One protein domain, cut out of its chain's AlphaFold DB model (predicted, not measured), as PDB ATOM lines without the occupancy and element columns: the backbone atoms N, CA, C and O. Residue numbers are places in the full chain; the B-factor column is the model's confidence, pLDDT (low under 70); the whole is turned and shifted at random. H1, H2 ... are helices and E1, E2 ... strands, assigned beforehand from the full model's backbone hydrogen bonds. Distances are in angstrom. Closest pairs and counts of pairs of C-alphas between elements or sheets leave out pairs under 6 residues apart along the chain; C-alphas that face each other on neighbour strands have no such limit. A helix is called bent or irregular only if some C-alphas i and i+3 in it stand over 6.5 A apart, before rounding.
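AT A GLANCE: This is residues 50 to 164 of the 171 residues of an uncharacterized protein of Photorhabdus heterorhabditis (UniProt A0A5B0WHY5). H2 runs through the middle of a small helical body, with H5 crossing it, H4 on one side and strand E2 of a small hairpin on the opposite side; H3 packs on H5, and residues 154 to 164, mostly H6, stick out as an arm. The printed part has 115 residues, with six named helices and two named strands in the order H1 H2 H3 H4 H5 E1 E2 H6; E1 and E2 are antiparallel, and the class is mostly helix. The whole is compact, with a radius of gyration of the C-alphas of 15.0 A, and spans 49 by 29 by 27 A, the arm making the length.

HOW THE PARTS SIT: H1, residues 51 to 54, touches H5, residues 110 to 122; their closest C-alphas, of Ile 51 and Val 116, are 6.6 A apart. H2, residues 58 to 75, only just touches H5, with 3 pairs of C-alphas within 8 A, through its residues 64 to 68 alone, about perpendicular at 84 degrees; the closest C-alphas are those of Val 68 and Leu 117, 7.0 A. H3, residues 79 to 88, touches residues 117 to 121 of H5 alone, closest at the C-alphas of Ser 82 and Ile 118, 5.2 A, opposite ways at a shallow tilt of 33 degrees, only just short of steep. H2 only just touches H4, residues 91 to 100, with 3 pairs within 8 A, closest at the C-alphas of Ala 71 and Phe 94, 7.6 A. E1, residues 126 to 128, and E2, residues 135 to 137, form a hairpin, with N 127 and O 136 within hydrogen-bond range at 3.0 A. The closest C-alphas of H2 and E2, of Thr 65 and Val 137, are 5.6 A apart. H6, residues 147 to 163, touches no helix. Every O i to N i+4 pair is within hydrogen-bond range in H2, H4 and H6, against 3 of 6 in H3 and 7 of 9 in H5; H1 is too short for such a pair.

IN THESE COORDINATES: H1 begins at C-alpha 51, (15.748, -169.477, -22.977), and H6 ends at C-alpha 163, (45.301, -149.770, 4.617). From first to last C-alpha H2 is 24.9 A long, H6 24.0 A and H5 19.3 A. H3 and H5 are irregular: C-alphas 80 and 83 are 8.9 A apart, and C-alphas 118 and 121 are 7.5 A apart.

THE WHOLE: The C-alphas farthest apart, of Gly 50 and Ser 164, are 50.1 A apart. The printed part has no cut and no long link. Mean pLDDT of the printed part is 75.9; 29 residues are under 70, among them 102 to 108 and 152 to 164.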
ATOM      1  N   GLY A  50      12.369-172.930 -24.091       70.44
ATOM      2  CA  GLY A  50      13.070-171.750 -24.615       70.44
ATOM      3  C   GLY A  50      13.808-170.967 -23.522       70.44
ATOM      4  O   GLY A  50      13.410-171.021 -22.349       70.44
ATOM      5  N   ILE A  51      14.870-170.243 -23.892       77.69
ATOM      6  CA  ILE A  51      15.748-169.477 -22.977       77.69
ATOM      7  C   ILE A  51      14.999-168.676 -21.929       77.69
ATOM      8  O   ILE A  51      15.319-168.805 -20.754       77.69
ATOM      9  N   ARG A  52      13.969-167.904 -22.300       76.31
ATOM     10  CA  ARG A  52      13.230-167.065 -21.338       76.31
ATOM     11  C   ARG A  52      12.682-167.866 -20.160       76.31
ATOM     12  O   ARG A  52      12.757-167.433 -19.016       76.31
ATOM     13  N   SER A  53      12.151-169.060 -20.425       78.81
ATOM     14  CA  SER A  53      11.644-169.944 -19.367       78.81
ATOM     15  C   SER A  53      12.765-170.551 -18.521       78.81
ATOM     16  O   SER A  53      12.577-170.798 -17.331       78.81
ATOM     17  N   TRP A  54      13.931-170.766 -19.127       78.56
ATOM     18  CA  TRP A  54      15.110-171.329 -18.488       78.56
ATOM     19  C   TRP A  54      15.816-170.295 -17.592       78.56
ATOM     20  O   TRP A  54      16.119-170.594 -16.441       78.56
ATOM     21  N   LEU A  55      15.934-169.040 -18.029       77.75
ATOM     22  CA  LEU A  55      16.506-167.927 -17.256       77.75
ATOM     23  C   LEU A  55      15.697-167.529 -16.015       77.75
ATOM     24  O   LEU A  55      16.177-166.747 -15.202       77.75
ATOM     25  N   LYS A  56      14.482-168.058 -15.824       78.75
ATOM     26  CA  LYS A  56      13.706-167.799 -14.599       78.75
ATOM     27  C   LYS A  56      14.402-168.314 -13.340       78.75
ATOM     28  O   LYS A  56      14.105-167.826 -12.253       78.75
ATOM     29  N   LYS A  57      15.298-169.297 -13.467       80.12
ATOM     30  CA  LYS A  57      15.998-169.852 -12.311       80.12
ATOM     31  C   LYS A  57      17.272-169.060 -11.985       80.12
ATOM     32  O   LYS A  57      18.051-168.771 -12.900       80.12
ATOM     33  N   PRO A  58      17.523-168.730 -10.706       74.06
ATOM     34  CA  PRO A  58      18.655-167.896 -10.304       74.06
ATOM     35  C   PRO A  58      20.012-168.518 -10.654       74.06
ATOM     36  O   PRO A  58      20.935-167.794 -11.026       74.06
ATOM     37  N   GLU A  59      20.136-169.844 -10.597       76.38
ATOM     38  CA  GLU A  59      21.337-170.556 -11.028       76.38
ATOM     39  C   GLU A  59      21.629-170.316 -12.513       76.38
ATOM     40  O   GLU A  59      22.750-169.963 -12.863       76.38
ATOM     41  N   HIS A  60      20.614-170.395 -13.377       79.44
ATOM     42  CA  HIS A  60      20.748-170.211 -14.823       79.44
ATOM     43  C   HIS A  60      21.075-168.761 -15.194       79.44
ATOM     44  O   HIS A  60      21.868-168.537 -16.110       79.44
ATOM     45  N   LYS A  61      20.551-167.777 -14.446       76.25
ATOM     46  CA  LYS A  61      20.965-166.373 -14.597       76.25
ATOM     47  C   LYS A  61      22.453-166.193 -14.311       76.25
ATOM     48  O   LYS A  61      23.154-165.623 -15.139       76.25
ATOM     49  N   ARG A  62      22.951-166.732 -13.188       75.50
ATOM     50  CA  ARG A  62      24.380-166.651 -12.829       75.50
ATOM     51  C   ARG A  62      25.263-167.269 -13.901       75.50
ATOM     52  O   ARG A  62      26.283-166.680 -14.252       75.50
ATOM     53  N   VAL A  63      24.851-168.413 -14.449       78.88
ATOM     54  CA  VAL A  63      25.606-169.012 -15.547       78.88
ATOM     55  C   VAL A  63      25.624-168.145 -16.785       78.88
ATOM     56  O   VAL A  63      26.678-167.925 -17.373       78.88
ATOM     57  N   THR A  64      24.463-167.634 -17.167       80.75
ATOM     58  CA  THR A  64      24.325-166.784 -18.347       80.75
ATOM     59  C   THR A  64      25.229-165.566 -18.233       80.75
ATOM     60  O   THR A  64      25.949-165.264 -19.176       80.75
ATOM     61  N   THR A  65      25.285-164.925 -17.062       78.00
ATOM     62  CA  THR A  65      26.202-163.807 -16.812       78.00
ATOM     63  C   THR A  65      27.659-164.189 -17.076       78.00
ATOM     64  O   THR A  65      28.371-163.417 -17.706       78.00
ATOM     65  N   ILE A  66      28.102-165.371 -16.639       79.81
ATOM     66  CA  ILE A  66      29.489-165.825 -16.821       79.81
ATOM     67  C   ILE A  66      29.764-166.190 -18.282       79.81
ATOM     68  O   ILE A  66      30.768-165.748 -18.827       79.81
ATOM     69  N   ILE A  67      28.866-166.933 -18.937       85.56
ATOM     70  CA  ILE A  67      28.967-167.263 -20.369       85.56
ATOM     71  C   ILE A  67      29.118-165.987 -21.193       85.56
ATOM     72  O   ILE A  67      30.027-165.882 -22.012       85.56
ATOM     73  N   VAL A  68      28.229-165.022 -20.959       83.44
ATOM     74  CA  VAL A  68      28.185-163.755 -21.690       83.44
ATOM     75  C   VAL A  68      29.437-162.927 -21.404       83.44
ATOM     76  O   VAL A  68      30.062-162.432 -22.337       83.44
ATOM     77  N   ASP A  69      29.861-162.837 -20.140       78.50
ATOM     78  CA  ASP A  69      31.083-162.123 -19.764       78.50
ATOM     79  C   ASP A  69      32.324-162.749 -20.417       78.50
ATOM     80  O   ASP A  69      33.130-162.034 -21.013       78.50
ATOM     81  N   VAL A  70      32.468-164.077 -20.382       84.31
ATOM     82  CA  VAL A  70      33.615-164.751 -20.998       84.31
ATOM     83  C   VAL A  70      33.592-164.581 -22.517       84.31
ATOM     84  O   VAL A  70      34.615-164.226 -23.107       84.31
ATOM     85  N   ALA A  71      32.432-164.762 -23.151       87.12
ATOM     86  CA  ALA A  71      32.279-164.612 -24.593       87.12
ATOM     87  C   ALA A  71      32.655-163.192 -25.051       87.12
ATOM     88  O   ALA A  71      33.466-163.032 -25.963       87.12
ATOM     89  N   ILE A  72      32.131-162.154 -24.393       81.88
ATOM     90  CA  ILE A  72      32.403-160.760 -24.766       81.88
ATOM     91  C   ILE A  72      33.865-160.396 -24.484       81.88
ATOM     92  O   ILE A  72      34.543-159.833 -25.341       81.88
ATOM     93  N   ASN A  73      34.371-160.699 -23.284       78.44
ATOM     94  CA  ASN A  73      35.655-160.155 -22.835       78.44
ATOM     95  C   ASN A  73      36.879-160.940 -23.310       78.44
ATOM     96  O   ASN A  73      37.944-160.336 -23.429       78.44
ATOM     97  N   TYR A  74      36.758-162.252 -23.523       82.56
ATOM     98  CA  TYR A  74      37.893-163.104 -23.898       82.56
ATOM     99  C   TYR A  74      37.829-163.561 -25.350       82.56
ATOM    100  O   TYR A  74      38.872-163.767 -25.962       82.56
ATOM    101  N   TYR A  75      36.625-163.670 -25.912       85.62
ATOM    102  CA  TYR A  75      36.422-164.152 -27.279       85.62
ATOM    103  C   TYR A  75      35.896-163.080 -28.240       85.62
ATOM    104  O   TYR A  75      35.661-163.373 -29.410       85.62
ATOM    105  N   GLY A  76      35.744-161.833 -27.778       81.88
ATOM    106  CA  GLY A  76      35.333-160.708 -28.621       81.88
ATOM    107  C   GLY A  76      33.925-160.860 -29.196       81.88
ATOM    108  O   GLY A  76      33.644-160.341 -30.275       81.88
ATOM    109  N   PHE A  77      33.051-161.599 -28.510       86.25
ATOM    110  CA  PHE A  77      31.672-161.790 -28.931       86.25
ATOM    111  C   PHE A  77      30.916-160.456 -28.918       86.25
ATOM    112  O   PHE A  77      30.837-159.800 -27.880       86.25
ATOM    113  N   ASP A  78      30.335-160.077 -30.058       83.62
ATOM    114  CA  ASP A  78      29.436-158.929 -30.171       83.62
ATOM    115  C   ASP A  78      27.966-159.398 -30.134       83.62
ATOM    116  O   ASP A  78      27.524-160.053 -31.090       83.62
ATOM    117  N   PRO A  79      27.205-159.054 -29.071       78.12
ATOM    118  CA  PRO A  79      25.783-159.374 -28.933       78.12
ATOM    119  C   PRO A  79      24.886-158.809 -30.035       78.12
ATOM    120  O   PRO A  79      23.867-159.422 -30.352       78.12
ATOM    121  N   LEU A  80      25.243-157.664 -30.627       79.19
ATOM    122  CA  LEU A  80      24.445-157.032 -31.685       79.19
ATOM    123  C   LEU A  80      24.525-157.822 -32.996       79.19
ATOM    124  O   LEU A  80      23.580-157.826 -33.783       79.19
ATOM    125  N   ASN A  81      25.633-158.535 -33.198       84.69
ATOM    126  CA  ASN A  81      25.895-159.383 -34.357       84.69
ATOM    127  C   ASN A  81      26.115-160.847 -33.942       84.69
ATOM    128  O   ASN A  81      27.037-161.503 -34.434       84.69
ATOM    129  N   SER A  82      25.272-161.363 -33.039       83.94
ATOM    130  CA  SER A  82      25.459-162.653 -32.355       83.94
ATOM    131  C   SER A  82      25.795-163.826 -33.290       83.94
ATOM    132  O   SER A  82      26.753-164.558 -33.042       83.94
ATOM    133  N   GLU A  83      25.081-163.974 -34.410       85.12
ATOM    134  CA  GLU A  83      25.320-165.040 -35.397       85.12
ATOM    135  C   GLU A  83      26.693-164.969 -36.077       85.12
ATOM    136  O   GLU A  83      27.317-165.996 -36.348       85.12
ATOM    137  N   VAL A  84      27.167-163.764 -36.392       86.12
ATOM    138  CA  VAL A  84      28.467-163.579 -37.049       86.12
ATOM    139  C   VAL A  84      29.584-163.736 -36.025       86.12
ATOM    140  O   VAL A  84      30.592-164.386 -36.301       86.12
ATOM    141  N   SER A  85      29.391-163.172 -34.834       86.62
ATOM    142  CA  SER A  85      30.335-163.227 -33.723       86.62
ATOM    143  C   SER A  85      30.603-164.656 -33.272       86.62
ATOM    144  O   SER A  85      31.760-165.051 -33.149       86.62
ATOM    145  N   ILE A  86      29.554-165.466 -33.098       88.00
ATOM    146  CA  ILE A  86      29.705-166.841 -32.607       88.00
ATOM    147  C   ILE A  86      30.457-167.743 -33.594       88.00
ATOM    148  O   ILE A  86      31.159-168.653 -33.174       88.00
ATOM    149  N   ARG A  87      30.351-167.481 -34.906       86.38
ATOM    150  CA  ARG A  87      31.074-168.236 -35.946       86.38
ATOM    151  C   ARG A  87      32.553-167.878 -36.033       86.38
ATOM    152  O   ARG A  87      33.353-168.692 -36.476       86.38
ATOM    153  N   LYS A  88      32.910-166.644 -35.672       86.81
ATOM    154  CA  LYS A  88      34.308-166.179 -35.651       86.81
ATOM    155  C   LYS A  88      35.060-166.654 -34.411       86.81
ATOM    156  O   LYS A  88      36.286-166.673 -34.404       86.81
ATOM    157  N   MET A  89      34.319-166.999 -33.371       87.31
ATOM    158  CA  MET A  89      34.831-167.454 -32.094       87.31
ATOM    159  C   MET A  89      35.292-168.916 -32.166       87.31
ATOM    160  O   MET A  89      34.620-169.762 -32.757       87.31
ATOM    161  N   ASP A  90      36.416-169.233 -31.519       86.69
ATOM    162  CA  ASP A  90      36.811-170.627 -31.294       86.69
ATOM    163  C   ASP A  90      35.944-171.227 -30.182       86.69
ATOM    164  O   ASP A  90      36.235-171.128 -28.988       86.69
ATOM    165  N   PHE A  91      34.820-171.807 -30.597       86.44
ATOM    166  CA  PHE A  91      33.818-172.312 -29.673       86.44
ATOM    167  C   PHE A  91      34.309-173.531 -28.873       86.44
ATOM    168  O   PHE A  91      33.933-173.688 -27.714       86.44
ATOM    169  N   ASN A  92      35.191-174.363 -29.438       86.12
ATOM    170  CA  ASN A  92      35.749-175.514 -28.719       86.12
ATOM    171  C   ASN A  92      36.694-175.041 -27.604       86.12
ATOM    172  O   ASN A  92      36.593-175.518 -26.473       86.12
ATOM    173  N   SER A  93      37.548-174.050 -27.885       87.56
ATOM    174  CA  SER A  93      38.402-173.424 -26.867       87.56
ATOM    175  C   SER A  93      37.582-172.729 -25.771       87.56
ATOM    176  O   SER A  93      37.883-172.853 -24.583       87.56
ATOM    177  N   PHE A  94      36.480-172.075 -26.144       88.75
ATOM    178  CA  PHE A  94      35.556-171.476 -25.182       88.75
ATOM    179  C   PHE A  94      34.930-172.495 -24.235       88.75
ATOM    180  O   PHE A  94      34.920-172.272 -23.025       88.75
ATOM    181  N   MET A  95      34.457-173.624 -24.764       86.06
ATOM    182  CA  MET A  95      33.911-174.708 -23.945       86.06
ATOM    183  C   MET A  95      34.955-175.268 -22.973       86.06
ATOM    184  O   MET A  95      34.641-175.479 -21.802       86.06
ATOM    185  N   GLN A  96      36.204-175.437 -23.419       85.00
ATOM    186  CA  GLN A  96      37.309-175.866 -22.554       85.00
ATOM    187  C   GLN A  96      37.590-174.861 -21.432       85.00
ATOM    188  O   GLN A  96      37.798-175.262 -20.289       85.00
ATOM    189  N   LEU A  97      37.561-173.556 -21.727       86.00
ATOM    190  CA  LEU A  97      37.748-172.525 -20.706       86.00
ATOM    191  C   LEU A  97      36.613-172.539 -19.676       86.00
ATOM    192  O   LEU A  97      36.877-172.430 -18.481       86.00
ATOM    193  N   LEU A  98      35.362-172.684 -20.120       83.94
ATOM    194  CA  LEU A  98      34.232-172.811 -19.201       83.94
ATOM    195  C   LEU A  98      34.408-174.043 -18.301       83.94
ATOM    196  O   LEU A  98      34.307-173.914 -17.082       83.94
ATOM    197  N   SER A  99      34.768-175.196 -18.865       80.56
ATOM    198  CA  SER A  99      35.062-176.407 -18.089       80.56
ATOM    199  C   SER A  99      36.160-176.176 -17.044       80.56
ATOM    200  O   SER A  99      35.953-176.437 -15.858       80.56
ATOM    201  N   ALA A 100      37.270-175.543 -17.434       81.12
ATOM    202  CA  ALA A 100      38.381-175.224 -16.537       81.12
ATOM    203  C   ALA A 100      37.998-174.288 -15.373       81.12
ATOM    204  O   ALA A 100      38.594-174.363 -14.300       81.12
ATOM    205  N   ILE A 101      36.990-173.427 -15.549       76.12
ATOM    206  CA  ILE A 101      36.470-172.537 -14.494       76.12
ATOM    207  C   ILE A 101      35.548-173.303 -13.509       76.12
ATOM    208  O   ILE A 101      35.041-172.732 -12.543       76.12
ATOM    209  N   GLY A 102      35.354-174.612 -13.700       67.62
ATOM    210  CA  GLY A 102      34.496-175.457 -12.863       67.62
ATOM    211  C   GLY A 102      33.027-175.426 -13.281       67.62
ATOM    212  O   GLY A 102      32.139-175.767 -12.490       67.62
ATOM    213  N   TYR A 103      32.752-175.010 -14.524       64.06
ATOM    214  CA  TYR A 103      31.387-174.910 -15.033       64.06
ATOM    215  C   TYR A 103      30.758-176.247 -15.418       64.06
ATOM    216  O   TYR A 103      29.545-176.305 -15.593       64.06
ATOM    217  N   ASP A 104      31.541-177.324 -15.439       53.94
ATOM    218  CA  ASP A 104      31.059-178.691 -15.678       53.94
ATOM    219  C   ASP A 104      29.966-179.110 -14.683       53.94
ATOM    220  O   ASP A 104      29.088-179.915 -14.990       53.94
ATOM    221  N   THR A 105      29.986-178.515 -13.486       47.25
ATOM    222  CA  THR A 105      29.021-178.775 -12.411       47.25
ATOM    223  C   THR A 105      27.625-178.224 -12.719       47.25
ATOM    224  O   THR A 105      26.616-178.756 -12.249       47.25
ATOM    225  N   TYR A 106      27.538-177.158 -13.517       51.53
ATOM    226  CA  TYR A 106      26.271-176.637 -14.008       51.53
ATOM    227  C   TYR A 106      26.009-177.283 -15.361       51.53
ATOM    228  O   TYR A 106      26.661-176.944 -16.336       51.53
ATOM    229  N   MET A 107      25.037-178.196 -15.405       52.00
ATOM    230  CA  MET A 107      24.543-178.939 -16.576       52.00
ATOM    231  C   MET A 107      24.047-178.036 -17.722       52.00
ATOM    232  O   MET A 107      22.875-178.073 -18.110       52.00
ATOM    233  N   ILE A 108      24.896-177.171 -18.261       58.12
ATOM    234  CA  ILE A 108      24.593-176.428 -19.464       58.12
ATOM    235  C   ILE A 108      25.120-177.224 -20.630       58.12
ATOM    236  O   ILE A 108      26.304-177.235 -20.947       58.12
ATOM    237  N   HIS A 109      24.177-177.861 -21.304       75.25
ATOM    238  CA  HIS A 109      24.430-178.464 -22.593       75.25
ATOM    239  C   HIS A 109      24.893-177.395 -23.581       75.25
ATOM    240  O   HIS A 109      24.296-176.322 -23.664       75.25
ATOM    241  N   LEU A 110      25.895-177.742 -24.382       82.38
ATOM    242  CA  LEU A 110      26.460-176.927 -25.456       82.38
ATOM    243  C   LEU A 110      25.387-176.192 -26.279       82.38
ATOM    244  O   LEU A 110      25.471-174.992 -26.536       82.38
ATOM    245  N   ASN A 111      24.306-176.902 -26.598       85.25
ATOM    246  CA  ASN A 111      23.160-176.371 -27.334       85.25
ATOM    247  C   ASN A 111      22.537-175.134 -26.669       85.25
ATOM    248  O   ASN A 111      22.148-174.199 -27.362       85.25
ATOM    249  N   LYS A 112      22.464-175.116 -25.335       84.00
ATOM    250  CA  LYS A 112      21.864-174.035 -24.553       84.00
ATOM    251  C   LYS A 112      22.759-172.807 -24.472       84.00
ATOM    252  O   LYS A 112      22.242-171.698 -24.471       84.00
ATOM    253  N   ILE A 113      24.077-173.001 -24.459       87.38
ATOM    254  CA  ILE A 113      25.065-171.915 -24.543       87.38
ATOM    255  C   ILE A 113      24.910-171.183 -25.873       87.38
ATOM    256  O   ILE A 113      24.826-169.959 -25.903       87.38
ATOM    257  N   VAL A 114      24.813-171.943 -26.966       88.56
ATOM    258  CA  VAL A 114      24.606-171.372 -28.300       88.56
ATOM    259  C   VAL A 114      23.262-170.661 -28.392       88.56
ATOM    260  O   VAL A 114      23.226-169.545 -28.894       88.56
ATOM    261  N   GLU A 115      22.187-171.251 -27.858       87.56
ATOM    262  CA  GLU A 115      20.884-170.578 -27.747       87.56
ATOM    263  C   GLU A 115      21.066-169.223 -27.026       87.56
ATOM    264  O   GLU A 115      20.686-168.188 -27.561       87.56
ATOM    265  N   VAL A 116      21.676-169.221 -25.830       86.50
ATOM    266  CA  VAL A 116      21.870-168.021 -24.995       86.50
ATOM    267  C   VAL A 116      22.627-166.923 -25.730       86.50
ATOM    268  O   VAL A 116      22.231-165.765 -25.652       86.50
ATOM    269  N   LEU A 117      23.715-167.268 -26.419       88.00
ATOM    270  CA  LEU A 117      24.522-166.291 -27.143       88.00
ATOM    271  C   LEU A 117      23.765-165.731 -28.355       88.00
ATOM    272  O   LEU A 117      23.818-164.530 -28.602       88.00
ATOM    273  N   ILE A 118      23.032-166.571 -29.088       87.56
ATOM    274  CA  ILE A 118      22.266-166.147 -30.268       87.56
ATOM    275  C   ILE A 118      21.119-165.211 -29.882       87.56
ATOM    276  O   ILE A 118      21.000-164.131 -30.469       87.56
ATOM    277  N   ASP A 119      20.342-165.595 -28.871       83.81
ATOM    278  CA  ASP A 119      19.155-164.864 -28.418       83.81
ATOM    279  C   ASP A 119      19.503-163.771 -27.392       83.81
ATOM    280  O   ASP A 119      18.608-163.162 -26.810       83.81
ATOM    281  N   LEU A 120      20.794-163.489 -27.158       77.12
ATOM    282  CA  LEU A 120      21.240-162.522 -26.151       77.12
ATOM    283  C   LEU A 120      20.631-161.132 -26.366       77.12
ATOM    284  O   LEU A 120      20.267-160.465 -25.403       77.12
ATOM    285  N   LYS A 121      20.480-160.723 -27.629       71.38
ATOM    286  CA  LYS A 121      19.851-159.454 -28.031       71.38
ATOM    287  C   LYS A 121      18.368-159.348 -27.639       71.38
ATOM    288  O   LYS A 121      17.850-158.245 -27.541       71.38
ATOM    289  N   ASP A 122      17.701-160.484 -27.437       71.44
ATOM    290  CA  ASP A 122      16.264-160.591 -27.159       71.44
ATOM    291  C   ASP A 122      15.983-160.871 -25.666       71.44
ATOM    292  O   ASP A 122      14.841-161.163 -25.272       71.44
ATOM    293  N   ILE A 123      17.033-160.825 -24.832       72.12
ATOM    294  CA  ILE A 123      16.950-160.925 -23.376       72.12
ATOM    295  C   ILE A 123      16.687-159.527 -22.815       72.12
ATOM    296  O   ILE A 123      17.546-158.654 -22.872       72.12
ATOM    297  N   ASP A 124      15.508-159.351 -22.214       65.31
ATOM    298  CA  ASP A 124      15.054-158.074 -21.638       65.31
ATOM    299  C   ASP A 124      15.976-157.563 -20.502       65.31
ATOM    300  O   ASP A 124      16.006-156.372 -20.211       65.31
ATOM    301  N   ASP A 125      16.752-158.462 -19.883       66.94
ATOM    302  CA  ASP A 125      17.706-158.171 -18.803       66.94
ATOM    303  C   ASP A 125      19.111-157.767 -19.327       66.94
ATOM    304  O   ASP A 125      20.059-157.730 -18.541       66.94
ATOM    305  N   LEU A 126      19.311-157.538 -20.634       70.69
ATOM    306  CA  LEU A 126      20.603-157.098 -21.176       70.69
ATOM    307  C   LEU A 126      20.722-155.568 -21.111       70.69
ATOM    308  O   LEU A 126      19.954-154.856 -21.749       70.69
ATOM    309  N   ASP A 127      21.731-155.067 -20.401       74.62
ATOM    310  CA  ASP A 127      22.031-153.633 -20.324       74.62
ATOM    311  C   ASP A 127      23.531-153.379 -20.525       74.62
ATOM    312  O   ASP A 127      24.346-154.303 -20.552       74.62
ATOM    313  N   SER A 128      23.918-152.118 -20.692       76.31
ATOM    314  CA  SER A 128      25.307-151.693 -20.832       76.31
ATOM    315  C   SER A 128      25.830-151.098 -19.532       76.31
ATOM    316  O   SER A 128      25.212-150.244 -18.906       76.31
ATOM    317  N   CYS A 129      27.007-151.545 -19.102       78.94
ATOM    318  CA  CYS A 129      27.639-151.050 -17.886       78.94
ATOM    319  C   CYS A 129      28.003-149.572 -18.041       78.94
ATOM    320  O   CYS A 129      28.778-149.241 -18.933       78.94
ATOM    321  N   ILE A 130      27.574-148.709 -17.119       82.56
ATOM    322  CA  ILE A 130      27.852-147.259 -17.185       82.56
ATOM    323  C   ILE A 130      29.359-146.952 -17.203       82.56
ATOM    324  O   ILE A 130      29.811-146.008 -17.844       82.56
ATOM    325  N   LYS A 131      30.171-147.752 -16.502       80.75
ATOM    326  CA  LYS A 131      31.612-147.490 -16.356       80.75
ATOM    327  C   LYS A 131      32.438-147.906 -17.571       80.75
ATOM    328  O   LYS A 131      33.468-147.296 -17.839       80.75
ATOM    329  N   CYS A 132      32.059-148.987 -18.250       77.00
ATOM    330  CA  CYS A 132      32.865-149.555 -19.338       77.00
ATOM    331  C   CYS A 132      32.113-149.707 -20.662       77.00
ATOM    332  O   CYS A 132      32.699-150.211 -21.616       77.00
ATOM    333  N   ASN A 133      30.845-149.293 -20.713       75.31
ATOM    334  CA  ASN A 133      29.920-149.424 -21.841       75.31
ATOM    335  C   ASN A 133      29.804-150.854 -22.391       75.31
ATOM    336  O   ASN A 133      29.458-151.051 -23.551       75.31
ATOM    337  N   ARG A 134      30.114-151.870 -21.571       70.81
ATOM    338  CA  ARG A 134      30.048-153.277 -21.986       70.81
ATOM    339  C   ARG A 134      28.668-153.864 -21.709       70.81
ATOM    340  O   ARG A 134      28.165-153.639 -20.605       70.81
ATOM    341  N   PRO A 135      28.114-154.661 -22.634       71.56
ATOM    342  CA  PRO A 135      26.867-155.365 -22.394       71.56
ATOM    343  C   PRO A 135      27.043-156.418 -21.293       71.56
ATOM    344  O   PRO A 135      28.046-157.132 -21.252       71.56
ATOM    345  N   TYR A 136      26.083-156.499 -20.377       71.06
ATOM    346  CA  TYR A 136      26.027-157.485 -19.302       71.06
ATOM    347  C   TYR A 136      24.571-157.794 -18.947       71.06
ATOM    348  O   TYR A 136      23.667-156.994 -19.177       71.06
ATOM    349  N   VAL A 137      24.344-158.976 -18.377       71.12
ATOM    350  CA  VAL A 137      23.030-159.338 -17.836       71.12
ATOM    351  C   VAL A 137      22.858-158.641 -16.492       71.12
ATOM    352  O   VAL A 137      23.650-158.886 -15.573       71.12
ATOM    353  N   VAL A 138      21.833-157.797 -16.380       68.19
ATOM    354  CA  VAL A 138      21.522-157.038 -15.169       68.19
ATOM    355  C   VAL A 138      21.264-158.018 -14.021       68.19
ATOM    356  O   VAL A 138      20.393-158.893 -14.114       68.19
ATOM    357  N   PRO A 139      22.039-157.943 -12.923       65.00
ATOM    358  CA  PRO A 139      21.799-158.781 -11.762       65.00
ATOM    359  C   PRO A 139      20.476-158.376 -11.103       65.00
ATOM    360  O   PRO A 139      20.075-157.221 -11.163       65.00
ATOM    361  N   LEU A 140      19.845-159.297 -10.366       62.81
ATOM    362  CA  LEU A 140      18.588-159.039  -9.635       62.81
ATOM    363  C   LEU A 140      18.645-157.834  -8.674       62.81
ATOM    364  O   LEU A 140      17.609-157.344  -8.242       62.81
ATOM    365  N   SER A 141      19.844-157.374  -8.316       66.06
ATOM    366  CA  SER A 141      20.063-156.171  -7.515       66.06
ATOM    367  C   SER A 141      19.878-154.855  -8.286       66.06
ATOM    368  O   SER A 141      20.040-153.808  -7.669       66.06
ATOM    369  N   ASN A 142      19.592-154.890  -9.597       67.50
ATOM    370  CA  ASN A 142      19.522-153.724 -10.493       67.50
ATOM    371  C   ASN A 142      20.758-152.812 -10.396       67.50
ATOM    372  O   ASN A 142      20.659-151.587 -10.413       67.50
ATOM    373  N   ASP A 143      21.936-153.422 -10.249       69.56
ATOM    374  CA  ASP A 143      23.196-152.678 -10.262       69.56
ATOM    375  C   ASP A 143      23.479-152.225 -11.693       69.56
ATOM    376  O   ASP A 143      23.306-153.023 -12.606       69.56
ATOM    377  N   THR A 144      23.918-150.979 -11.872       77.62
ATOM    378  CA  THR A 144      24.235-150.367 -13.173       77.62
ATOM    379  C   THR A 144      25.652-150.689 -13.667       77.62
ATOM    380  O   THR A 144      26.058-150.282 -14.762       77.62
ATOM    381  N   HIS A 145      26.435-151.410 -12.857       76.12
ATOM    382  CA  HIS A 145      27.795-151.822 -13.175       76.12
ATOM    383  C   HIS A 145      27.879-153.322 -13.460       76.12
ATOM    384  O   HIS A 145      27.365-154.151 -12.709       76.12
ATOM    385  N   CYS A 146      28.647-153.694 -14.489       73.88
ATOM    386  CA  CYS A 146      28.933-155.102 -14.746       73.88
ATOM    387  C   CYS A 146      29.727-155.739 -13.585       73.88
ATOM    388  O   CYS A 146      30.498-155.043 -12.904       73.88
ATOM    389  N   PRO A 147      29.628-157.071 -13.391       68.50
ATOM    390  CA  PRO A 147      30.307-157.784 -12.305       68.50
ATOM    391  C   PRO A 147      31.810-157.496 -12.217       68.50
ATOM    392  O   PRO A 147      32.355-157.364 -11.123       68.50
ATOM    393  N   ARG A 148      32.479-157.311 -13.362       71.25
ATOM    394  CA  ARG A 148      33.903-156.962 -13.434       71.25
ATOM    395  C   ARG A 148      34.202-155.569 -12.876       71.25
ATOM    396  O   ARG A 148      35.119-155.405 -12.073       71.25
ATOM    397  N   CYS A 149      33.442-154.556 -13.295       73.44
ATOM    398  CA  CYS A 149      33.605-153.189 -12.799       73.44
ATOM    399  C   CYS A 149      33.261-153.089 -11.312       73.44
ATOM    400  O   CYS A 149      33.937-152.366 -10.582       73.44
ATOM    401  N   ARG A 150      32.263-153.859 -10.872       71.75
ATOM    402  CA  ARG A 150      31.872-153.985  -9.471       71.75
ATOM    403  C   ARG A 150      32.974-154.632  -8.627       71.75
ATOM    404  O   ARG A 150      33.358-154.066  -7.610       71.75
ATOM    405  N   ALA A 151      33.532-155.760  -9.067       70.38
ATOM    406  CA  ALA A 151      34.634-156.438  -8.381       70.38
ATOM    407  C   ALA A 151      35.883-155.551  -8.283       70.38
ATOM    408  O   ALA A 151      36.494-155.462  -7.222       70.38
ATOM    409  N   ALA A 152      36.223-154.824  -9.353       68.50
ATOM    410  CA  ALA A 152      37.321-153.861  -9.325       68.50
ATOM    411  C   ALA A 152      37.085-152.749  -8.284       68.50
ATOM    412  O   ALA A 152      38.002-152.393  -7.544       68.50
ATOM    413  N   SER A 153      35.856-152.231  -8.191       64.50
ATOM    414  CA  SER A 153      35.488-151.242  -7.175       64.50
ATOM    415  C   SER A 153      35.562-151.822  -5.756       64.50
ATOM    416  O   SER A 153      36.152-151.180  -4.888       64.50
ATOM    417  N   TYR A 154      35.071-153.042  -5.514       64.00
ATOM    418  CA  TYR A 154      35.198-153.698  -4.204       64.00
ATOM    419  C   TYR A 154      36.645-153.970  -3.812       64.00
ATOM    420  O   TYR A 154      37.015-153.681  -2.682       64.00
ATOM    421  N   ASN A 155      37.481-154.457  -4.731       64.94
ATOM    422  CA  ASN A 155      38.899-154.685  -4.455       64.94
ATOM    423  C   ASN A 155      39.610-153.371  -4.117       64.94
ATOM    424  O   ASN A 155      40.416-153.324  -3.193       64.94
ATOM    425  N   SER A 156      39.267-152.281  -4.812       58.44
ATOM    426  CA  SER A 156      39.798-150.956  -4.481       58.44
ATOM    427  C   SER A 156      39.326-150.452  -3.113       58.44
ATOM    428  O   SER A 156      40.098-149.815  -2.405       58.44
ATOM    429  N   ALA A 157      38.086-150.755  -2.716       59.69
ATOM    430  CA  ALA A 157      37.559-150.402  -1.403       59.69
ATOM    431  C   ALA A 157      38.211-151.243  -0.295       59.69
ATOM    432  O   ALA A 157      38.659-150.681   0.696       59.69
ATOM    433  N   LEU A 158      38.333-152.559  -0.491       64.25
ATOM    434  CA  LEU A 158      39.026-153.469   0.422       64.25
ATOM    435  C   LEU A 158      40.460-153.019   0.672       64.25
ATOM    436  O   LEU A 158      40.844-152.917   1.827       64.25
ATOM    437  N   LEU A 159      41.209-152.673  -0.381       66.50
ATOM    438  CA  LEU A 159      42.569-152.151  -0.242       66.50
ATOM    439  C   LEU A 159      42.609-150.885   0.624       66.50
ATOM    440  O   LEU A 159      43.426-150.814   1.536       66.50
ATOM    441  N   ARG A 160      41.692-149.931   0.397       58.50
ATOM    442  CA  ARG A 160      41.594-148.698   1.204       58.50
ATOM    443  C   ARG A 160      41.298-148.993   2.674       58.50
ATOM    444  O   ARG A 160      41.989-148.462   3.535       58.50
ATOM    445  N   TYR A 161      40.314-149.847   2.954       62.53
ATOM    446  CA  TYR A 161      39.931-150.209   4.322       62.53
ATOM    447  C   TYR A 161      40.965-151.102   5.020       62.53
ATOM    448  O   TYR A 161      41.112-151.036   6.233       62.53
ATOM    449  N   SER A 162      41.711-151.923   4.281       69.56
ATOM    450  CA  SER A 162      42.820-152.701   4.845       69.56
ATOM    451  C   SER A 162      44.059-151.851   5.121       69.56
ATOM    452  O   SER A 162      44.881-152.229   5.945       69.56
ATOM    453  N   SER A 163      44.203-150.722   4.418       63.00
ATOM    454  CA  SER A 163      45.301-149.770   4.617       63.00
ATOM    455  C   SER A 163      44.993-148.682   5.643       63.00
ATOM    456  O   SER A 163      45.892-147.935   6.013       63.00
ATOM    457  N   SER A 164      43.737-148.548   6.073       60.84
ATOM    458  CA  SER A 164      43.386-147.636   7.156       60.84
ATOM    459  C   SER A 164      43.733-148.288   8.489       60.84
ATOM    460  O   SER A 164      43.086-149.258   8.885       60.84
TER     461      SER A 164